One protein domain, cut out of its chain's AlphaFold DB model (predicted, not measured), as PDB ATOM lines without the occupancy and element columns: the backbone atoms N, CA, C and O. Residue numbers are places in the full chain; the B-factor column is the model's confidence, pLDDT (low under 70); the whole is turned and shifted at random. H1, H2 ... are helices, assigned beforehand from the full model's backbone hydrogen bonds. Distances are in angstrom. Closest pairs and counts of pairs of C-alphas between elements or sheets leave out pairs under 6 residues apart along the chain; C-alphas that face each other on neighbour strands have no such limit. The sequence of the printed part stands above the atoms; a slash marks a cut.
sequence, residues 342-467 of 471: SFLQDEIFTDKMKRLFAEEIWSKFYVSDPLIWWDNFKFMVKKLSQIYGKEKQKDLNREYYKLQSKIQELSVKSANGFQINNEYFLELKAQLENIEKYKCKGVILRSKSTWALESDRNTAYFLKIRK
ATOM      1  N   SER A 342      12.001 -33.248 -13.997       86.06
ATOM      2  CA  SER A 342      12.114 -34.057 -12.777       86.06
ATOM      3  C   SER A 342      11.473 -33.388 -11.557       86.06
ATOM      4  O   SER A 342      11.228 -34.057 -10.561       86.06
ATOM      5  N   PHE A 343      11.232 -32.072 -11.587       92.31
ATOM      6  CA  PHE A 343      10.536 -31.377 -10.501       92.31
ATOM      7  C   PHE A 343       9.063 -31.778 -10.411       92.31
ATOM      8  O   PHE A 343       8.501 -31.766  -9.326       92.31
ATOM      9  N   LEU A 344       8.452 -32.216 -11.515       90.62
ATOM     10  CA  LEU A 344       7.063 -32.684 -11.525       90.62
ATOM     11  C   LEU A 344       6.875 -34.031 -10.809       90.62
ATOM     12  O   LEU A 344       5.747 -34.417 -10.535       90.62
ATOM     13  N   GLN A 345       7.968 -34.734 -10.507       90.94
ATOM     14  CA  GLN A 345       7.961 -35.970  -9.719       90.94
ATOM     15  C   GLN A 345       8.142 -35.708  -8.215       90.94
ATOM     16  O   GLN A 345       8.131 -36.647  -7.428       90.94
ATOM     17  N   ASP A 346       8.360 -34.454  -7.811       93.31
ATOM     18  CA  ASP A 346       8.618 -34.069  -6.428       93.31
ATOM     19  C   ASP A 346       7.353 -33.465  -5.804       93.31
ATOM     20  O   ASP A 346       6.862 -32.418  -6.239       93.31
ATOM     21  N   GLU A 347       6.811 -34.125  -4.781       95.62
ATOM     22  CA  GLU A 347       5.564 -33.708  -4.130       95.62
ATOM     23  C   GLU A 347       5.652 -32.287  -3.559       95.62
ATOM     24  O   GLU A 347       4.717 -31.502  -3.703       95.62
ATOM     25  N   ILE A 348       6.810 -31.897  -3.016       95.06
ATOM     26  CA  ILE A 348       7.012 -30.559  -2.445       95.06
ATOM     27  C   ILE A 348       6.928 -29.494  -3.542       95.06
ATOM     28  O   ILE A 348       6.363 -28.417  -3.340       95.06
ATOM     29  N   PHE A 349       7.504 -29.770  -4.714       95.62
ATOM     30  CA  PHE A 349       7.439 -28.847  -5.843       95.62
ATOM     31  C   PHE A 349       6.026 -28.762  -6.420       95.62
ATOM     32  O   PHE A 349       5.525 -27.663  -6.660       95.62
ATOM     33  N   THR A 350       5.379 -29.909  -6.636       96.06
ATOM     34  CA  THR A 350       4.027 -29.953  -7.209       96.06
ATOM     35  C   THR A 350       3.003 -29.271  -6.307       96.06
ATOM     36  O   THR A 350       2.142 -28.555  -6.813       96.06
ATOM     37  N   ASP A 351       3.134 -29.391  -4.986       96.69
ATOM     38  CA  ASP A 351       2.294 -28.672  -4.030       96.69
ATOM     39  C   ASP A 351       2.512 -27.148  -4.091       96.69
ATOM     40  O   ASP A 351       1.552 -26.382  -4.191       96.69
ATOM     41  N   LYS A 352       3.771 -26.687  -4.149       95.56
ATOM     42  CA  LYS A 352       4.090 -25.260  -4.358       95.56
ATOM     43  C   LYS A 352       3.508 -24.724  -5.673       95.56
ATOM     44  O   LYS A 352       2.999 -23.608  -5.703       95.56
ATOM     45  N   MET A 353       3.563 -25.510  -6.747       94.56
ATOM     46  CA  MET A 353       2.992 -25.154  -8.052       94.56
ATOM     47  C   MET A 353       1.463 -25.071  -8.023       94.56
ATOM     48  O   MET A 353       0.897 -24.138  -8.587       94.56
ATOM     49  N   LYS A 354       0.792 -26.018  -7.353       95.38
ATOM     50  CA  LYS A 354      -0.669 -26.000  -7.171       95.38
ATOM     51  C   LYS A 354      -1.115 -24.774  -6.381       95.38
ATOM     52  O   LYS A 354      -2.076 -24.124  -6.780       95.38
ATOM     53  N   ARG A 355      -0.396 -24.435  -5.307       95.50
ATOM     54  CA  ARG A 355      -0.652 -23.226  -4.512       95.50
ATOM     55  C   ARG A 355      -0.485 -21.953  -5.339       95.50
ATOM     56  O   ARG A 355      -1.411 -21.153  -5.380       95.50
ATOM     57  N   LEU A 356       0.620 -21.831  -6.083       94.38
ATOM     58  CA  LEU A 356       0.845 -20.699  -6.990       94.38
ATOM     59  C   LEU A 356      -0.304 -20.544  -8.000       94.38
ATOM     60  O   LEU A 356      -0.792 -19.445  -8.222       94.38
ATOM     61  N   PHE A 357      -0.753 -21.643  -8.609       93.69
ATOM     62  CA  PHE A 357      -1.863 -21.599  -9.560       93.69
ATOM     63  C   PHE A 357      -3.187 -21.187  -8.901       93.69
ATOM     64  O   PHE A 357      -3.906 -20.356  -9.447       93.69
ATOM     65  N   ALA A 358      -3.494 -21.734  -7.721       94.12
ATOM     66  CA  ALA A 358      -4.715 -21.412  -6.984       94.12
ATOM     67  C   ALA A 358      -4.785 -19.933  -6.568       94.12
ATOM     68  O   ALA A 358      -5.866 -19.351  -6.579       94.12
ATOM     69  N   GLU A 359      -3.648 -19.325  -6.229       91.94
ATOM     70  CA  GLU A 359      -3.545 -17.896  -5.915       91.94
ATOM     71  C   GLU A 359      -3.740 -17.027  -7.171       91.94
ATOM     72  O   GLU A 359      -4.485 -16.046  -7.142       91.94
ATOM     73  N   GLU A 360      -3.144 -17.415  -8.300       90.75
ATOM     74  CA  GLU A 360      -3.125 -16.602  -9.523       90.75
ATOM     75  C   GLU A 360      -4.436 -16.582 -10.315       90.75
ATOM     76  O   GLU A 360      -4.666 -15.650 -11.090       90.75
ATOM     77  N   ILE A 361      -5.332 -17.550 -10.109       90.00
ATOM     78  CA  ILE A 361      -6.680 -17.529 -10.709       90.00
ATOM     79  C   ILE A 361      -7.499 -16.323 -10.211       90.00
ATOM     80  O   ILE A 361      -8.355 -15.814 -10.932       90.00
ATOM     81  N   TRP A 362      -7.218 -15.816  -9.006       89.56
ATOM     82  CA  TRP A 362      -7.898 -14.642  -8.444       89.56
ATOM     83  C   TRP A 362      -7.336 -13.306  -8.949       89.56
ATOM     84  O   TRP A 362      -7.820 -12.238  -8.571       89.56
ATOM     85  N   SER A 363      -6.321 -13.340  -9.816       86.12
ATOM     86  CA  SER A 363      -5.770 -12.148 -10.450       86.12
ATOM     87  C   SER A 363      -6.808 -11.473 -11.347       86.12
ATOM     88  O   SER A 363      -7.466 -12.117 -12.162       86.12
ATOM     89  N   LYS A 364      -6.893 -10.138 -11.288       82.25
ATOM     90  CA  LYS A 364      -7.781  -9.350 -12.165       82.25
ATOM     91  C   LYS A 364      -7.551  -9.632 -13.654       82.25
ATOM     92  O   LYS A 364      -8.485  -9.548 -14.449       82.25
ATOM     93  N   PHE A 365      -6.315  -9.969 -14.028       80.31
ATOM     94  CA  PHE A 365      -5.932 -10.252 -15.409       80.31
ATOM     95  C   PHE A 365      -6.444 -11.610 -15.893       80.31
ATOM     96  O   PHE A 365      -6.600 -11.779 -17.092       80.31
ATOM     97  N   TYR A 366      -6.778 -12.543 -14.995       81.25
ATOM     98  CA  TYR A 366      -7.254 -13.874 -15.378       81.25
ATOM     99  C   TYR A 366      -8.502 -13.815 -16.269       81.25
ATOM    100  O   TYR A 366      -8.602 -14.548 -17.249       81.25
ATOM    101  N   VAL A 367      -9.425 -12.898 -15.954       80.69
ATOM    102  CA  VAL A 367     -10.654 -12.679 -16.734       80.69
ATOM    103  C   VAL A 367     -10.506 -11.515 -17.714       80.69
ATOM    104  O   VAL A 367     -11.005 -11.599 -18.832       80.69
ATOM    105  N   SER A 368      -9.842 -10.423 -17.311       84.25
ATOM    106  CA  SER A 368      -9.787  -9.201 -18.131       84.25
ATOM    107  C   SER A 368      -8.797  -9.263 -19.294       84.25
ATOM    108  O   SER A 368      -9.078  -8.682 -20.338       84.25
ATOM    109  N   ASP A 369      -7.666  -9.960 -19.137       87.00
ATOM    110  CA  ASP A 369      -6.654 -10.131 -20.184       87.00
ATOM    111  C   ASP A 369      -5.904 -11.472 -20.008       87.00
ATOM    112  O   ASP A 369      -4.816 -11.527 -19.411       87.00
ATOM    113  N   PRO A 370      -6.485 -12.580 -20.509       81.56
ATOM    114  CA  PRO A 370      -5.938 -13.920 -20.307       81.56
ATOM    115  C   PRO A 370      -4.536 -14.126 -20.896       81.56
ATOM    116  O   PRO A 370      -3.781 -14.959 -20.394       81.56
ATOM    117  N   LEU A 371      -4.166 -13.380 -21.946       85.12
ATOM    118  CA  LEU A 371      -2.846 -13.489 -22.575       85.12
ATOM    119  C   LEU A 371      -1.767 -12.876 -21.681       85.12
ATOM    120  O   LEU A 371      -0.759 -13.528 -21.400       85.12
ATOM    121  N   ILE A 372      -2.013 -11.667 -21.162       81.38
ATOM    122  CA  ILE A 372      -1.118 -11.023 -20.192       81.38
ATOM    123  C   ILE A 372      -1.032 -11.856 -18.911       81.38
ATOM    124  O   ILE A 372       0.057 -12.044 -18.359       81.38
ATOM    125  N   TRP A 373      -2.161 -12.391 -18.438       89.25
ATOM    126  CA  TRP A 373      -2.163 -13.300 -17.296       89.25
ATOM    127  C   TRP A 373      -1.284 -14.529 -17.548       89.25
ATOM    128  O   TRP A 373      -0.447 -14.860 -16.709       89.25
ATOM    129  N   TRP A 374      -1.411 -15.169 -18.713       87.31
ATOM    130  CA  TRP A 374      -0.634 -16.360 -19.050       87.31
ATOM    131  C   TRP A 374       0.871 -16.084 -19.122       87.31
ATOM    132  O   TRP A 374       1.674 -16.882 -18.629       87.31
ATOM    133  N   ASP A 375       1.282 -14.952 -19.692       84.19
ATOM    134  CA  ASP A 375       2.692 -14.549 -19.733       84.19
ATOM    135  C   ASP A 375       3.264 -14.289 -18.334       84.19
ATOM    136  O   ASP A 375       4.348 -14.791 -18.003       84.19
ATOM    137  N   ASN A 376       2.508 -13.599 -17.477       85.19
ATOM    138  CA  ASN A 376       2.878 -13.390 -16.079       85.19
ATOM    139  C   ASN A 376       2.973 -14.718 -15.323       85.19
ATOM    140  O   ASN A 376       3.952 -14.968 -14.614       85.19
ATOM    141  N   PHE A 377       1.999 -15.607 -15.518       88.25
ATOM    142  CA  PHE A 377       1.977 -16.917 -14.885       88.25
ATOM    143  C   PHE A 377       3.187 -17.764 -15.295       88.25
ATOM    144  O   PHE A 377       3.911 -18.263 -14.429       88.25
ATOM    145  N   LYS A 378       3.512 -17.840 -16.596       85.75
ATOM    146  CA  LYS A 378       4.737 -18.503 -17.089       85.75
ATOM    147  C   LYS A 378       6.000 -17.938 -16.434       85.75
ATOM    148  O   LYS A 378       6.907 -18.698 -16.082       85.75
ATOM    149  N   PHE A 379       6.076 -16.621 -16.250       86.62
ATOM    150  CA  PHE A 379       7.206 -15.983 -15.576       86.62
ATOM    151  C   PHE A 379       7.313 -16.382 -14.096       86.62
ATOM    152  O   PHE A 379       8.414 -16.678 -13.616       86.62
ATOM    153  N   MET A 380       6.193 -16.450 -13.378       88.19
ATOM    154  CA  MET A 380       6.156 -16.893 -11.982       88.19
ATOM    155  C   MET A 380       6.536 -18.366 -11.838       88.19
ATOM    156  O   MET A 380       7.395 -18.695 -11.016       88.19
ATOM    157  N   VAL A 381       6.013 -19.231 -12.711       91.81
ATOM    158  CA  VAL A 381       6.408 -20.646 -12.797       91.81
ATOM    159  C   VAL A 381       7.913 -20.772 -13.024       91.81
ATOM    160  O   VAL A 381       8.591 -21.533 -12.324       91.81
ATOM    161  N   LYS A 382       8.472 -19.988 -13.954       88.94
ATOM    162  CA  LYS A 382       9.917 -19.941 -14.199       88.94
ATOM    163  C   LYS A 382      10.691 -19.539 -12.947       88.94
ATOM    164  O   LYS A 382      11.649 -20.227 -12.591       88.94
ATOM    165  N   LYS A 383      10.291 -18.466 -12.256       92.00
ATOM    166  CA  LYS A 383      10.963 -18.016 -11.026       92.00
ATOM    167  C   LYS A 383      10.906 -19.058  -9.913       92.00
ATOM    168  O   LYS A 383      11.950 -19.370  -9.340       92.00
ATOM    169  N   LEU A 384       9.732 -19.627  -9.646       93.62
ATOM    170  CA  LEU A 384       9.546 -20.667  -8.633       93.62
ATOM    171  C   LEU A 384      10.446 -21.872  -8.930       93.62
ATOM    172  O   LEU A 384      11.202 -22.317  -8.065       93.62
ATOM    173  N   SER A 385      10.456 -22.325 -10.183       93.81
ATOM    174  CA  SER A 385      11.310 -23.422 -10.653       93.81
ATOM    175  C   SER A 385      12.800 -23.129 -10.497       93.81
ATOM    176  O   SER A 385      13.572 -24.008 -10.115       93.81
ATOM    177  N   GLN A 386      13.228 -21.898 -10.781       88.06
ATOM    178  CA  GLN A 386      14.621 -21.486 -10.621       88.06
ATOM    179  C   GLN A 386      15.048 -21.442  -9.154       88.06
ATOM    180  O   GLN A 386      16.147 -21.894  -8.840       88.06
ATOM    181  N   ILE A 387      14.209 -20.906  -8.264       92.06
ATOM    182  CA  ILE A 387      14.484 -20.856  -6.820       92.06
ATOM    183  C   ILE A 387      14.586 -22.279  -6.276       92.06
ATOM    184  O   ILE A 387      15.618 -22.652  -5.721       92.06
ATOM    185  N   TYR A 388      13.571 -23.098  -6.548       94.75
ATOM    186  CA  TYR A 388      13.524 -24.485  -6.107       94.75
ATOM    187  C   TYR A 388      14.726 -25.295  -6.616       94.75
ATOM    188  O   TYR A 388      15.394 -26.000  -5.859       94.75
ATOM    189  N   GLY A 389      15.068 -25.145  -7.900       91.31
ATOM    190  CA  GLY A 389      16.230 -25.805  -8.489       91.31
ATOM    191  C   GLY A 389      17.559 -25.366  -7.873       91.31
ATOM    192  O   GLY A 389      18.433 -26.205  -7.658       91.31
ATOM    193  N   LYS A 390      17.718 -24.074  -7.553       90.06
ATOM    194  CA  LYS A 390      18.913 -23.554  -6.869       90.06
ATOM    195  C   LYS A 390      19.059 -24.138  -5.466       90.06
ATOM    196  O   LYS A 390      20.165 -24.535  -5.108       90.06
ATOM    197  N   GLU A 391      17.974 -24.209  -4.700       92.19
ATOM    198  CA  GLU A 391      17.964 -24.801  -3.355       92.19
ATOM    199  C   GLU A 391      18.350 -26.281  -3.406       92.19
ATOM    200  O   GLU A 391      19.343 -26.679  -2.795       92.19
ATOM    201  N   LYS A 392      17.678 -27.068  -4.254       91.44
ATOM    202  CA  LYS A 392      17.968 -28.499  -4.424       91.44
ATOM    203  C   LYS A 392      19.409 -28.748  -4.874       91.44
ATOM    204  O   LYS A 392      20.086 -29.644  -4.371       91.44
ATOM    205  N   GLN A 393      19.923 -27.923  -5.790       88.75
ATOM    206  CA  GLN A 393      21.312 -28.009  -6.241       88.75
ATOM    207  C   GLN A 393      22.312 -27.624  -5.143       88.75
ATOM    208  O   GLN A 393      23.397 -28.210  -5.078       88.75
ATOM    209  N   LYS A 394      21.976 -26.644  -4.296       91.12
ATOM    210  CA  LYS A 394      22.793 -26.236  -3.148       91.12
ATOM    211  C   LYS A 394      22.875 -27.359  -2.119       91.12
ATOM    212  O   LYS A 394      23.980 -27.678  -1.686       91.12
ATOM    213  N   ASP A 395      21.750 -27.986  -1.787       91.44
ATOM    214  CA  ASP A 395      21.706 -29.115  -0.855       91.44
ATOM    215  C   ASP A 395      22.494 -30.317  -1.384       91.44
ATOM    216  O   ASP A 395      23.363 -30.835  -0.679       91.44
ATOM    217  N   LEU A 396      22.294 -30.674  -2.658       89.19
ATOM    218  CA  LEU A 396      23.046 -31.742  -3.319       89.19
ATOM    219  C   LEU A 396      24.555 -31.458  -3.331       89.19
ATOM    220  O   LEU A 396      25.368 -32.353  -3.117       89.19
ATOM    221  N   ASN A 397      24.961 -30.211  -3.593       88.12
ATOM    222  CA  ASN A 397      26.375 -29.836  -3.577       88.12
ATOM    223  C   ASN A 397      26.959 -29.847  -2.163       88.12
ATOM    224  O   ASN A 397      28.105 -30.258  -2.000       88.12
ATOM    225  N   ARG A 398      26.198 -29.433  -1.146       92.12
ATOM    226  CA  ARG A 398      26.629 -29.514   0.255       92.12
ATOM    227  C   ARG A 398      26.931 -30.958   0.643       92.12
ATOM    228  O   ARG A 398      27.987 -31.218   1.210       92.12
ATOM    229  N   GLU A 399      26.035 -31.884   0.318       92.69
ATOM    230  CA  GLU A 399      26.244 -33.313   0.565       92.69
ATOM    231  C   GLU A 399      27.444 -33.850  -0.225       92.69
ATOM    232  O   GLU A 399      28.348 -34.454   0.350       92.69
ATOM    233  N   TYR A 400      27.518 -33.525  -1.519       90.00
ATOM    234  CA  TYR A 400      28.621 -33.910  -2.395       90.00
ATOM    235  C   TYR A 400      29.995 -33.499  -1.844       90.00
ATOM    236  O   TYR A 400      30.900 -34.324  -1.742       90.00
ATOM    237  N   TYR A 401      30.160 -32.225  -1.473       91.00
ATOM    238  CA  TYR A 401      31.435 -31.715  -0.965       91.00
ATOM    239  C   TYR A 401      31.743 -32.209   0.450       91.00
ATOM    240  O   TYR A 401      32.912 -32.407   0.774       91.00
ATOM    241  N   LYS A 402      30.721 -32.475   1.273       93.38
ATOM    242  CA  LYS A 402      30.897 -33.132   2.574       93.38
ATOM    243  C   LYS A 402      31.486 -34.535   2.405       93.38
ATOM    244  O   LYS A 402      32.433 -34.873   3.111       93.38
ATOM    245  N   LEU A 403      30.959 -35.327   1.466       91.88
ATOM    246  CA  LEU A 403      31.477 -36.667   1.164       91.88
ATOM    247  C   LEU A 403      32.904 -36.604   0.602       91.88
ATOM    248  O   LEU A 403      33.784 -37.280   1.129       91.88
ATOM    249  N   GLN A 404      33.156 -35.737  -0.387       89.19
ATOM    250  CA  GLN A 404      34.497 -35.504  -0.950       89.19
ATOM    251  C   GLN A 404      35.523 -35.152   0.130       89.19
ATOM    252  O   GLN A 404      36.565 -35.793   0.226       89.19
ATOM    253  N   SER A 405      35.204 -34.181   0.992       90.31
ATOM    254  CA  SER A 405      36.103 -33.749   2.065       90.31
ATOM    255  C   SER A 405      36.442 -34.892   3.021       90.31
ATOM    256  O   SER A 405      37.581 -34.994   3.468       90.31
ATOM    257  N   LYS A 406      35.471 -35.756   3.336       92.62
ATOM    258  CA  LYS A 406      35.666 -36.859   4.281       92.62
ATOM    259  C   LYS A 406      36.469 -38.010   3.671       92.62
ATOM    260  O   LYS A 406      37.335 -38.573   4.337       92.62
ATOM    261  N   ILE A 407      36.239 -38.313   2.392       90.31
ATOM    262  CA  ILE A 407      37.051 -39.265   1.616       90.31
ATOM    263  C   ILE A 407      38.502 -38.773   1.535       90.31
ATOM    264  O   ILE A 407      39.431 -39.541   1.792       90.31
ATOM    265  N   GLN A 408      38.701 -37.486   1.247       88.44
ATOM    266  CA  GLN A 408      40.028 -36.879   1.189       88.44
ATOM    267  C   GLN A 408      40.732 -36.906   2.555       88.44
ATOM    268  O   GLN A 408      41.911 -37.242   2.622       88.44
ATOM    269  N   GLU A 409      40.020 -36.619   3.647       90.31
ATOM    270  CA  GLU A 409      40.556 -36.699   5.011       90.31
ATOM    271  C   GLU A 409      41.056 -38.115   5.350       90.31
ATOM    272  O   GLU A 409      42.184 -38.279   5.822       90.31
ATOM    273  N   LEU A 410      40.250 -39.147   5.072       90.00
ATOM    274  CA  LEU A 410      40.635 -40.547   5.286       90.00
ATOM    275  C   LEU A 410      41.826 -40.950   4.409       90.00
ATOM    276  O   LEU A 410      42.751 -41.605   4.886       90.00
ATOM    277  N   SER A 411      41.836 -40.503   3.153       87.06
ATOM    278  CA  SER A 411      42.954 -40.693   2.229       87.06
ATOM    279  C   SER A 411      44.254 -40.093   2.781       87.06
ATOM    280  O   SER A 411      45.289 -40.751   2.776       87.06
ATOM    281  N   VAL A 412      44.224 -38.860   3.296       86.56
ATOM    282  CA  VAL A 412      45.412 -38.209   3.875       86.56
ATOM    283  C   VAL A 412      45.873 -38.916   5.153       86.56
ATOM    284  O   VAL A 412      47.071 -39.122   5.335       86.56
ATOM    285  N   LYS A 413      44.942 -39.335   6.021       88.00
ATOM    286  CA  LYS A 413      45.262 -40.122   7.225       88.00
ATOM    287  C   LYS A 413      45.983 -41.422   6.866       88.00
ATOM    288  O   LYS A 413      47.067 -41.673   7.384       88.00
ATOM    289  N   SER A 414      45.432 -42.194   5.932       86.69
ATOM    290  CA  SER A 414      46.052 -43.434   5.447       86.69
ATOM    291  C   SER A 414      47.451 -43.196   4.870       86.69
ATOM    292  O   SER A 414      48.395 -43.932   5.158       86.69
ATOM    293  N   ALA A 415      47.620 -42.125   4.094       82.62
ATOM    294  CA  ALA A 415      48.892 -41.775   3.472       82.62
ATOM    295  C   ALA A 415      50.010 -41.370   4.445       82.62
ATOM    296  O   ALA A 415      51.189 -41.467   4.090       82.62
ATOM    297  N   ASN A 416      49.643 -40.919   5.645       82.56
ATOM    298  CA  ASN A 416      50.554 -40.590   6.743       82.56
ATOM    299  C   ASN A 416      50.699 -41.753   7.742       82.56
ATOM    300  O   ASN A 416      51.032 -41.534   8.904       82.56
ATOM    301  N   GLY A 417      50.364 -42.975   7.319       79.31
ATOM    302  CA  GLY A 417      50.590 -44.190   8.097       79.31
ATOM    303  C   GLY A 417      49.524 -44.495   9.153       79.31
ATOM    304  O   GLY A 417      49.614 -45.526   9.819       79.31
ATOM    305  N   PHE A 418      48.487 -43.663   9.297       84.25
ATOM    306  CA  PHE A 418      47.410 -43.919  10.255       84.25
ATOM    307  C   PHE A 418      46.474 -45.028   9.764       84.25
ATOM    308  O   PHE A 418      46.096 -45.081   8.592       84.25
ATOM    309  N   GLN A 419      46.043 -45.897  10.680       83.38
ATOM    310  CA  GLN A 419      45.040 -46.913  10.377       83.38
ATOM    311  C   GLN A 419      43.673 -46.252  10.160       83.38
ATOM    312  O   GLN A 419      43.192 -45.497  11.006       83.38
ATOM    313  N   ILE A 420      43.043 -46.553   9.027       88.12
ATOM    314  CA  ILE A 420      41.692 -46.094   8.696       88.12
ATOM    315  C   ILE A 420      40.723 -47.275   8.638       88.12
ATOM    316  O   ILE A 420      41.116 -48.412   8.376       88.12
ATOM    317  N   ASN A 421      39.438 -46.997   8.857       90.62
ATOM    318  CA  ASN A 421      38.382 -47.963   8.590       90.62
ATOM    319  C   ASN A 421      38.105 -47.996   7.074       90.62
ATOM    320  O   ASN A 421      37.460 -47.094   6.534       90.62
ATOM    321  N   ASN A 422      38.612 -49.028   6.397       86.88
ATOM    322  CA  ASN A 422      38.450 -49.196   4.950       86.88
ATOM    323  C   ASN A 422      36.999 -49.475   4.542       86.88
ATOM    324  O   ASN A 422      36.587 -49.064   3.462       86.88
ATOM    325  N   GLU A 423      36.211 -50.122   5.399       89.69
ATOM    326  CA  GLU A 423      34.794 -50.379   5.138       89.69
ATOM    327  C   GLU A 423      34.006 -49.063   5.123       89.69
ATOM    328  O   GLU A 423      33.285 -48.779   4.169       89.69
ATOM    329  N   TYR A 424      34.268 -48.183   6.095       92.06
ATOM    330  CA  TYR A 424      33.698 -46.832   6.118       92.06
ATOM    331  C   TYR A 424      34.134 -45.985   4.911       92.06
ATOM    332  O   TYR A 424      33.345 -45.220   4.357       92.06
ATOM    333  N   PHE A 425      35.387 -46.124   4.462       89.62
ATOM    334  CA  PHE A 425      35.866 -45.457   3.248       89.62
ATOM    335  C   PHE A 425      35.093 -45.914   1.997       89.62
ATOM    336  O   PHE A 425      34.681 -45.077   1.188       89.62
ATOM    337  N   LEU A 426      34.864 -47.223   1.852       88.06
ATOM    338  CA  LEU A 426      34.091 -47.793   0.745       88.06
ATOM    339  C   LEU A 426      32.616 -47.381   0.805       88.06
ATOM    340  O   LEU A 426      32.033 -47.060  -0.229       88.06
ATOM    341  N   GLU A 427      32.030 -47.306   2.000       92.62
ATOM    342  CA  GLU A 427      30.662 -46.821   2.193       92.62
ATOM    343  C   GLU A 427      30.506 -45.365   1.719       92.62
ATOM    344  O   GLU A 427      29.586 -45.043   0.963       92.62
ATOM    345  N   LEU A 428      31.442 -44.482   2.089       92.00
ATOM    346  CA  LEU A 428      31.438 -43.087   1.634       92.00
ATOM    347  C   LEU A 428      31.572 -42.975   0.107       92.00
ATOM    348  O   LEU A 428      30.906 -42.132  -0.502       92.00
ATOM    349  N   LYS A 429      32.393 -43.829  -0.524       87.00
ATOM    350  CA  LYS A 429      32.473 -43.930  -1.991       87.00
ATOM    351  C   LYS A 429      31.133 -44.391  -2.583       87.00
ATOM    352  O   LYS A 429      30.643 -43.753  -3.509       87.00
ATOM    353  N   ALA A 430      30.470 -45.402  -2.028       88.25
ATOM    354  CA  ALA A 430      29.158 -45.839  -2.522       88.25
ATOM    355  C   ALA A 430      28.089 -44.726  -2.432       88.25
ATOM    356  O   ALA A 430      27.320 -44.511  -3.371       88.25
ATOM    357  N   GLN A 431      28.070 -43.950  -1.340       90.69
ATOM    358  CA  GLN A 431      27.178 -42.789  -1.206       90.69
ATOM    359  C   GLN A 431      27.478 -41.713  -2.264       90.69
ATOM    360  O   GLN A 431      26.562 -41.187  -2.905       90.69
ATOM    361  N   LEU A 432      28.762 -41.420  -2.499       88.62
ATOM    362  CA  LEU A 432      29.199 -40.472  -3.523       88.62
ATOM    363  C   LEU A 432      28.797 -40.936  -4.936       88.62
ATOM    364  O   LEU A 432      28.345 -40.116  -5.739       88.62
ATOM    365  N   GLU A 433      28.874 -42.239  -5.219       86.56
ATOM    366  CA  GLU A 433      28.518 -42.828  -6.516       86.56
ATOM    367  C   GLU A 433      27.067 -42.514  -6.908       86.56
ATOM    368  O   GLU A 433      26.784 -42.172  -8.058       86.56
ATOM    369  N   ASN A 434      26.135 -42.563  -5.953       84.81
ATOM    370  CA  ASN A 434      24.725 -42.264  -6.208       84.81
ATOM    371  C   ASN A 434      24.515 -40.811  -6.662       84.81
ATOM    372  O   ASN A 434      23.784 -40.549  -7.626       84.81
ATOM    373  N   ILE A 435      25.208 -39.865  -6.023       83.94
ATOM    374  CA  ILE A 435      25.165 -38.448  -6.402       83.94
ATOM    375  C   ILE A 435      25.809 -38.241  -7.778       83.94
ATOM    376  O   ILE A 435      25.300 -37.473  -8.603       83.94
ATOM    377  N   GLU A 436      26.917 -38.926  -8.058       77.25
ATOM    378  CA  GLU A 436      27.610 -38.819  -9.339       77.25
ATOM    379  C   GLU A 436      26.801 -39.424 -10.488       77.25
ATOM    380  O   GLU A 436      26.672 -38.777 -11.526       77.25
ATOM    381  N   LYS A 437      26.143 -40.573 -10.291       76.12
ATOM    382  CA  LYS A 437      25.189 -41.151 -11.256       76.12
ATOM    383  C   LYS A 437      24.089 -40.155 -11.612       76.12
ATOM    384  O   LYS A 437      23.777 -39.975 -12.792       76.12
ATOM    385  N   TYR A 438      23.521 -39.475 -10.616       77.62
ATOM    386  CA  TYR A 438      22.515 -38.437 -10.844       77.62
ATOM    387  C   TYR A 438      23.075 -37.257 -11.657       77.62
ATOM    388  O   TYR A 438      22.479 -36.849 -12.660       77.62
ATOM    389  N   LYS A 439      24.257 -36.742 -11.288       73.44
ATOM    390  CA  LYS A 439      24.927 -35.655 -12.023       73.44
ATOM    391  C   LYS A 439      25.245 -36.057 -13.469       73.44
ATOM    392  O   LYS A 439      24.966 -35.271 -14.378       73.44
ATOM    393  N   CYS A 440      25.755 -37.268 -13.690       66.56
ATOM    394  CA  CYS A 440      26.063 -37.824 -15.009       66.56
ATOM    395  C   CYS A 440      24.820 -37.898 -15.896       66.56
ATOM    396  O   CYS A 440      24.860 -37.404 -17.019       66.56
ATOM    397  N   LYS A 441      23.688 -38.403 -15.384       65.56
ATOM    398  CA  LYS A 441      22.406 -38.394 -16.117       65.56
ATOM    399  C   LYS A 441      22.026 -36.985 -16.575       65.56
ATOM    400  O   LYS A 441      21.675 -36.782 -17.733       65.56
ATOM    401  N   GLY A 442      22.159 -35.993 -15.692       62.25
ATOM    402  CA  GLY A 442      21.893 -34.596 -16.034       62.25
ATOM    403  C   GLY A 442      22.829 -34.039 -17.114       62.25
ATOM    404  O   GLY A 442      22.388 -33.281 -17.976       62.25
ATOM    405  N   VAL A 443      24.118 -34.399 -17.083       59.34
ATOM    406  CA  VAL A 443      25.090 -34.003 -18.117       59.34
ATOM    407  C   VAL A 443      24.755 -34.658 -19.455       59.34
ATOM    408  O   VAL A 443      24.666 -33.943 -20.449       59.34
ATOM    409  N   ILE A 444      24.492 -35.967 -19.469       56.28
ATOM    410  CA  ILE A 444      24.093 -36.730 -20.662       56.28
ATOM    411  C   ILE A 444      22.890 -36.062 -21.337       56.28
ATOM    412  O   ILE A 444      22.982 -35.681 -22.505       56.28
ATOM    413  N   LEU A 445      21.824 -35.794 -20.574       56.78
ATOM    414  CA  LEU A 445      20.617 -35.117 -21.061       56.78
ATOM    415  C   LEU A 445      20.919 -33.750 -21.697       56.78
ATOM    416  O   LEU A 445      20.484 -33.477 -22.813       56.78
ATOM    417  N   ARG A 446      21.696 -32.892 -21.019       55.88
ATOM    418  CA  ARG A 446      22.039 -31.547 -21.528       55.88
ATOM    419  C   ARG A 446      22.963 -31.577 -22.737       55.88
ATOM    420  O   ARG A 446      22.891 -30.693 -23.582       55.88
ATOM    421  N   SER A 447      23.836 -32.573 -22.797       48.97
ATOM    422  CA  SER A 447      24.796 -32.748 -23.881       48.97
ATOM    423  C   SER A 447      24.172 -33.347 -25.144       48.97
ATOM    424  O   SER A 447      24.843 -33.424 -26.169       48.97
ATOM    425  N   LYS A 448      22.904 -33.795 -25.072       57.81
ATOM    426  CA  LYS A 448      22.217 -34.567 -26.121       57.81
ATOM    427  C   LYS A 448      23.054 -35.752 -26.629       57.81
ATOM    428  O   LYS A 448      22.854 -36.212 -27.748       57.81
ATOM    429  N   SER A 449      23.987 -36.261 -25.818       43.03
ATOM    430  CA  SER A 449      24.956 -37.278 -26.233       43.03
ATOM    431  C   SER A 449      24.290 -38.599 -26.587       43.03
ATOM    432  O   SER A 449      24.727 -39.256 -27.520       43.03
ATOM    433  N   THR A 450      23.192 -38.954 -25.918       44.03
ATOM    434  CA  THR A 450      22.356 -40.107 -26.284       44.03
ATOM    435  C   THR A 450      21.750 -39.939 -27.673       44.03
ATOM    436  O   THR A 450      21.751 -40.878 -28.451       44.03
ATOM    437  N   TRP A 451      21.309 -38.728 -28.024       45.88
ATOM    438  CA  TRP A 451      20.829 -38.431 -29.372       45.88
ATOM    439  C   TRP A 451      21.977 -38.607 -30.371       45.88
ATOM    440  O   TRP A 451      21.876 -39.439 -31.253       45.88
ATOM    441  N   ALA A 452      23.128 -37.970 -30.143       37.62
ATOM    442  CA  ALA A 452      24.292 -38.085 -31.028       37.62
ATOM    443  C   ALA A 452      24.863 -39.518 -31.168       37.62
ATOM    444  O   ALA A 452      25.394 -39.860 -32.220       37.62
ATOM    445  N   LEU A 453      24.792 -40.353 -30.123       44.00
ATOM    446  CA  LEU A 453      25.331 -41.721 -30.126       44.00
ATOM    447  C   LEU A 453      24.323 -42.770 -30.619       44.00
ATOM    448  O   LEU A 453      24.728 -43.758 -31.236       44.00
ATOM    449  N   GLU A 454      23.031 -42.588 -30.332       45.28
ATOM    450  CA  GLU A 454      21.984 -43.585 -30.589       45.28
ATOM    451  C   GLU A 454      21.060 -43.230 -31.764       45.28
ATOM    452  O   GLU A 454      20.412 -44.139 -32.279       45.28
ATOM    453  N   SER A 455      20.998 -41.968 -32.224       40.28
ATOM    454  CA  SER A 455      20.201 -41.583 -33.406       40.28
ATOM    455  C   SER A 455      20.878 -41.924 -34.732       40.28
ATOM    456  O   SER A 455      20.183 -42.188 -35.705       40.28
ATOM    457  N   ASP A 456      22.212 -41.943 -34.771       42.09
ATOM    458  CA  ASP A 456      22.992 -42.287 -35.974       42.09
ATOM    459  C   ASP A 456      23.191 -43.804 -36.143       42.09
ATOM    460  O   ASP A 456      23.758 -44.266 -37.134       42.09
ATOM    461  N   ARG A 457      22.722 -44.613 -35.183       41.56
ATOM    462  CA  ARG A 457      22.780 -46.079 -35.232       41.56
ATOM    463  C   ARG A 457      21.367 -46.648 -35.276       41.56
ATOM    464  O   ARG A 457      20.485 -46.167 -34.571       41.56
ATOM    465  N   ASN A 458      21.158 -47.713 -36.054       41.97
ATOM    466  CA  ASN A 458      19.870 -48.410 -36.148       41.97
ATOM    467  C   ASN A 458      19.576 -49.204 -34.859       41.97
ATOM    468  O   ASN A 458      19.717 -50.423 -34.796       41.97
ATOM    469  N   THR A 459      19.258 -48.478 -33.793       47.91
ATOM    470  CA  THR A 459      18.988 -48.992 -32.452       47.91
ATOM    471  C   THR A 459      17.483 -49.033 -32.187       47.91
ATOM    472  O   THR A 459      16.690 -48.337 -32.827       47.91
ATOM    473  N   ALA A 460      17.062 -49.806 -31.182       50.56
ATOM    474  CA  ALA A 460      15.671 -49.799 -30.716       50.56
ATOM    475  C   ALA A 460      15.190 -48.390 -30.298       50.56
ATOM    476  O   ALA A 460      13.994 -48.107 -30.357       50.56
ATOM    477  N   TYR A 461      16.117 -47.505 -29.915       45.72
ATOM    478  CA  TYR A 461      15.868 -46.090 -29.648       45.72
ATOM    479  C   TYR A 461      15.515 -45.315 -30.934       45.72
ATOM    480  O   TYR A 461      14.447 -44.705 -30.991       45.72
ATOM    481  N   PHE A 462      16.321 -45.429 -32.003       43.16
ATOM    482  CA  PHE A 462      16.027 -44.851 -33.331       43.16
ATOM    483  C   PHE A 462      14.662 -45.303 -33.882       43.16
ATOM    484  O   PHE A 462      13.857 -44.497 -34.353       43.16
ATOM    485  N   LEU A 463      14.355 -46.596 -33.755       51.66
ATOM    486  CA  LEU A 463      13.095 -47.169 -34.237       51.66
ATOM    487  C   LEU A 463      11.874 -46.740 -33.408       51.66
ATOM    488  O   LEU A 463      10.769 -46.697 -33.946       51.66
ATOM    489  N   LYS A 464      12.044 -46.401 -32.122       55.06
ATOM    490  CA  LYS A 464      10.971 -45.828 -31.290       55.06
ATOM    491  C   LYS A 464      10.687 -44.367 -31.630       55.06
ATOM    492  O   LYS A 464       9.528 -43.976 -31.589       55.06
ATOM    493  N   ILE A 465      11.700 -43.590 -32.021       50.09
ATOM    494  CA  ILE A 465      11.509 -42.198 -32.470       50.09
ATOM    495  C   ILE A 465      10.661 -42.145 -33.749       50.09
ATOM    496  O   ILE A 465       9.762 -41.319 -33.852       50.09
ATOM    497  N   ARG A 466      10.876 -43.072 -34.691       38.38
ATOM    498  CA  ARG A 466      10.051 -43.195 -35.910       38.38
ATOM    499  C   ARG A 466       8.605 -43.637 -35.663       38.38
ATOM    500  O   ARG A 466       7.794 -43.540 -36.573       38.38
ATOM    501  N   LYS A 467       8.295 -44.162 -34.474       40.16
ATOM    502  CA  LYS A 467       6.966 -44.677 -34.114       40.16
ATOM    503  C   LYS A 467       6.078 -43.655 -33.406       40.16
ATOM    504  O   LYS A 467       4.993 -44.040 -32.979       40.16
TER     505      LYS A 467
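AT A GLANCE: This is residues 342 to 467 of the 471 residues of the protein "USP domain-containing protein" of Mytilus coruscus (UniProt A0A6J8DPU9). One very long helix, H4, makes a spine along the longest axis, and shorter helices fold back along it from both of its ends: H2 beside its earlier half, reached through the small helix H3, and H5 beside its later half. H5 slants away from the spine, its residues 440 to 447 stick out as an arm, and the small helices H6 and H7 lie beyond that arm's end, away from H4. The printed part has 126 residues with seven named helices, H1 to H7 in order along the chain, and no named strand; the class is all helix. The whole is extended, with a radius of gyration of the C-alphas of 22.7 A, and its outline is flat, spanning 75 by 43 by 19 A.

HOW THE PARTS SIT: H1, residues 342 to 345, and H2, residues 347 to 360, touch only at the corner by their link, and only just, with 3 pairs of C-alphas within 8 A; the closest are those of Leu 344 and Thr 350, 5.9 A apart. H3, residues 364 to 368, touches H4, residues 370 to 415, only at the corner, with the C-alphas of Phe 365 and Trp 373 closest at 5.2 A. H4 is the hub, touching three helices. With its residues 377 to 388 alone it touches H2, closest at the C-alphas of Met 353 and Val 381, 7.4 A apart, at a shallow tilt of 24 degrees, opposite ways. H4 and H5, residues 422 to 447, form a helical hairpin; residues 396 to 410 of H4 touch residues 425 to 435 of H5, with the C-alphas of Leu 403 and Leu 428 closest at 6.4 A. Their shallow tilt of 32 degrees, opposite ways, is only just short of steep. H6, residues 449 to 454, is close to H5 but not clearly touching, about perpendicular at 80 degrees, with the C-alphas of Ile 444 and Thr 450 closest at 6.8 A. H7, residues 460 to 465, is apart from H4 and H5. Every O i to N i+4 pair is within hydrogen-bond range in H2, H3, H4, H6 and H7, and 21 of 22 in H5; H1 is too short for such a pair.

IN THESE COORDINATES: H1 begins at C-alpha 342, (12.114, -34.057, -12.777). H2 is 19.9 A long, H4 65.9 A and H5 35.9 A. C-alpha 415, where H4 ends, is at (48.892, -41.775, 3.472), and H7 ends at C-alpha 465, (11.509, -42.198, -32.470).

THE WHOLE: The two C-alphas farthest apart, those of Ser 368 and Gly 417, are 74.5 A apart. The printed part has no cut and no long link. Residues 440 to 467 have pLDDT under 70.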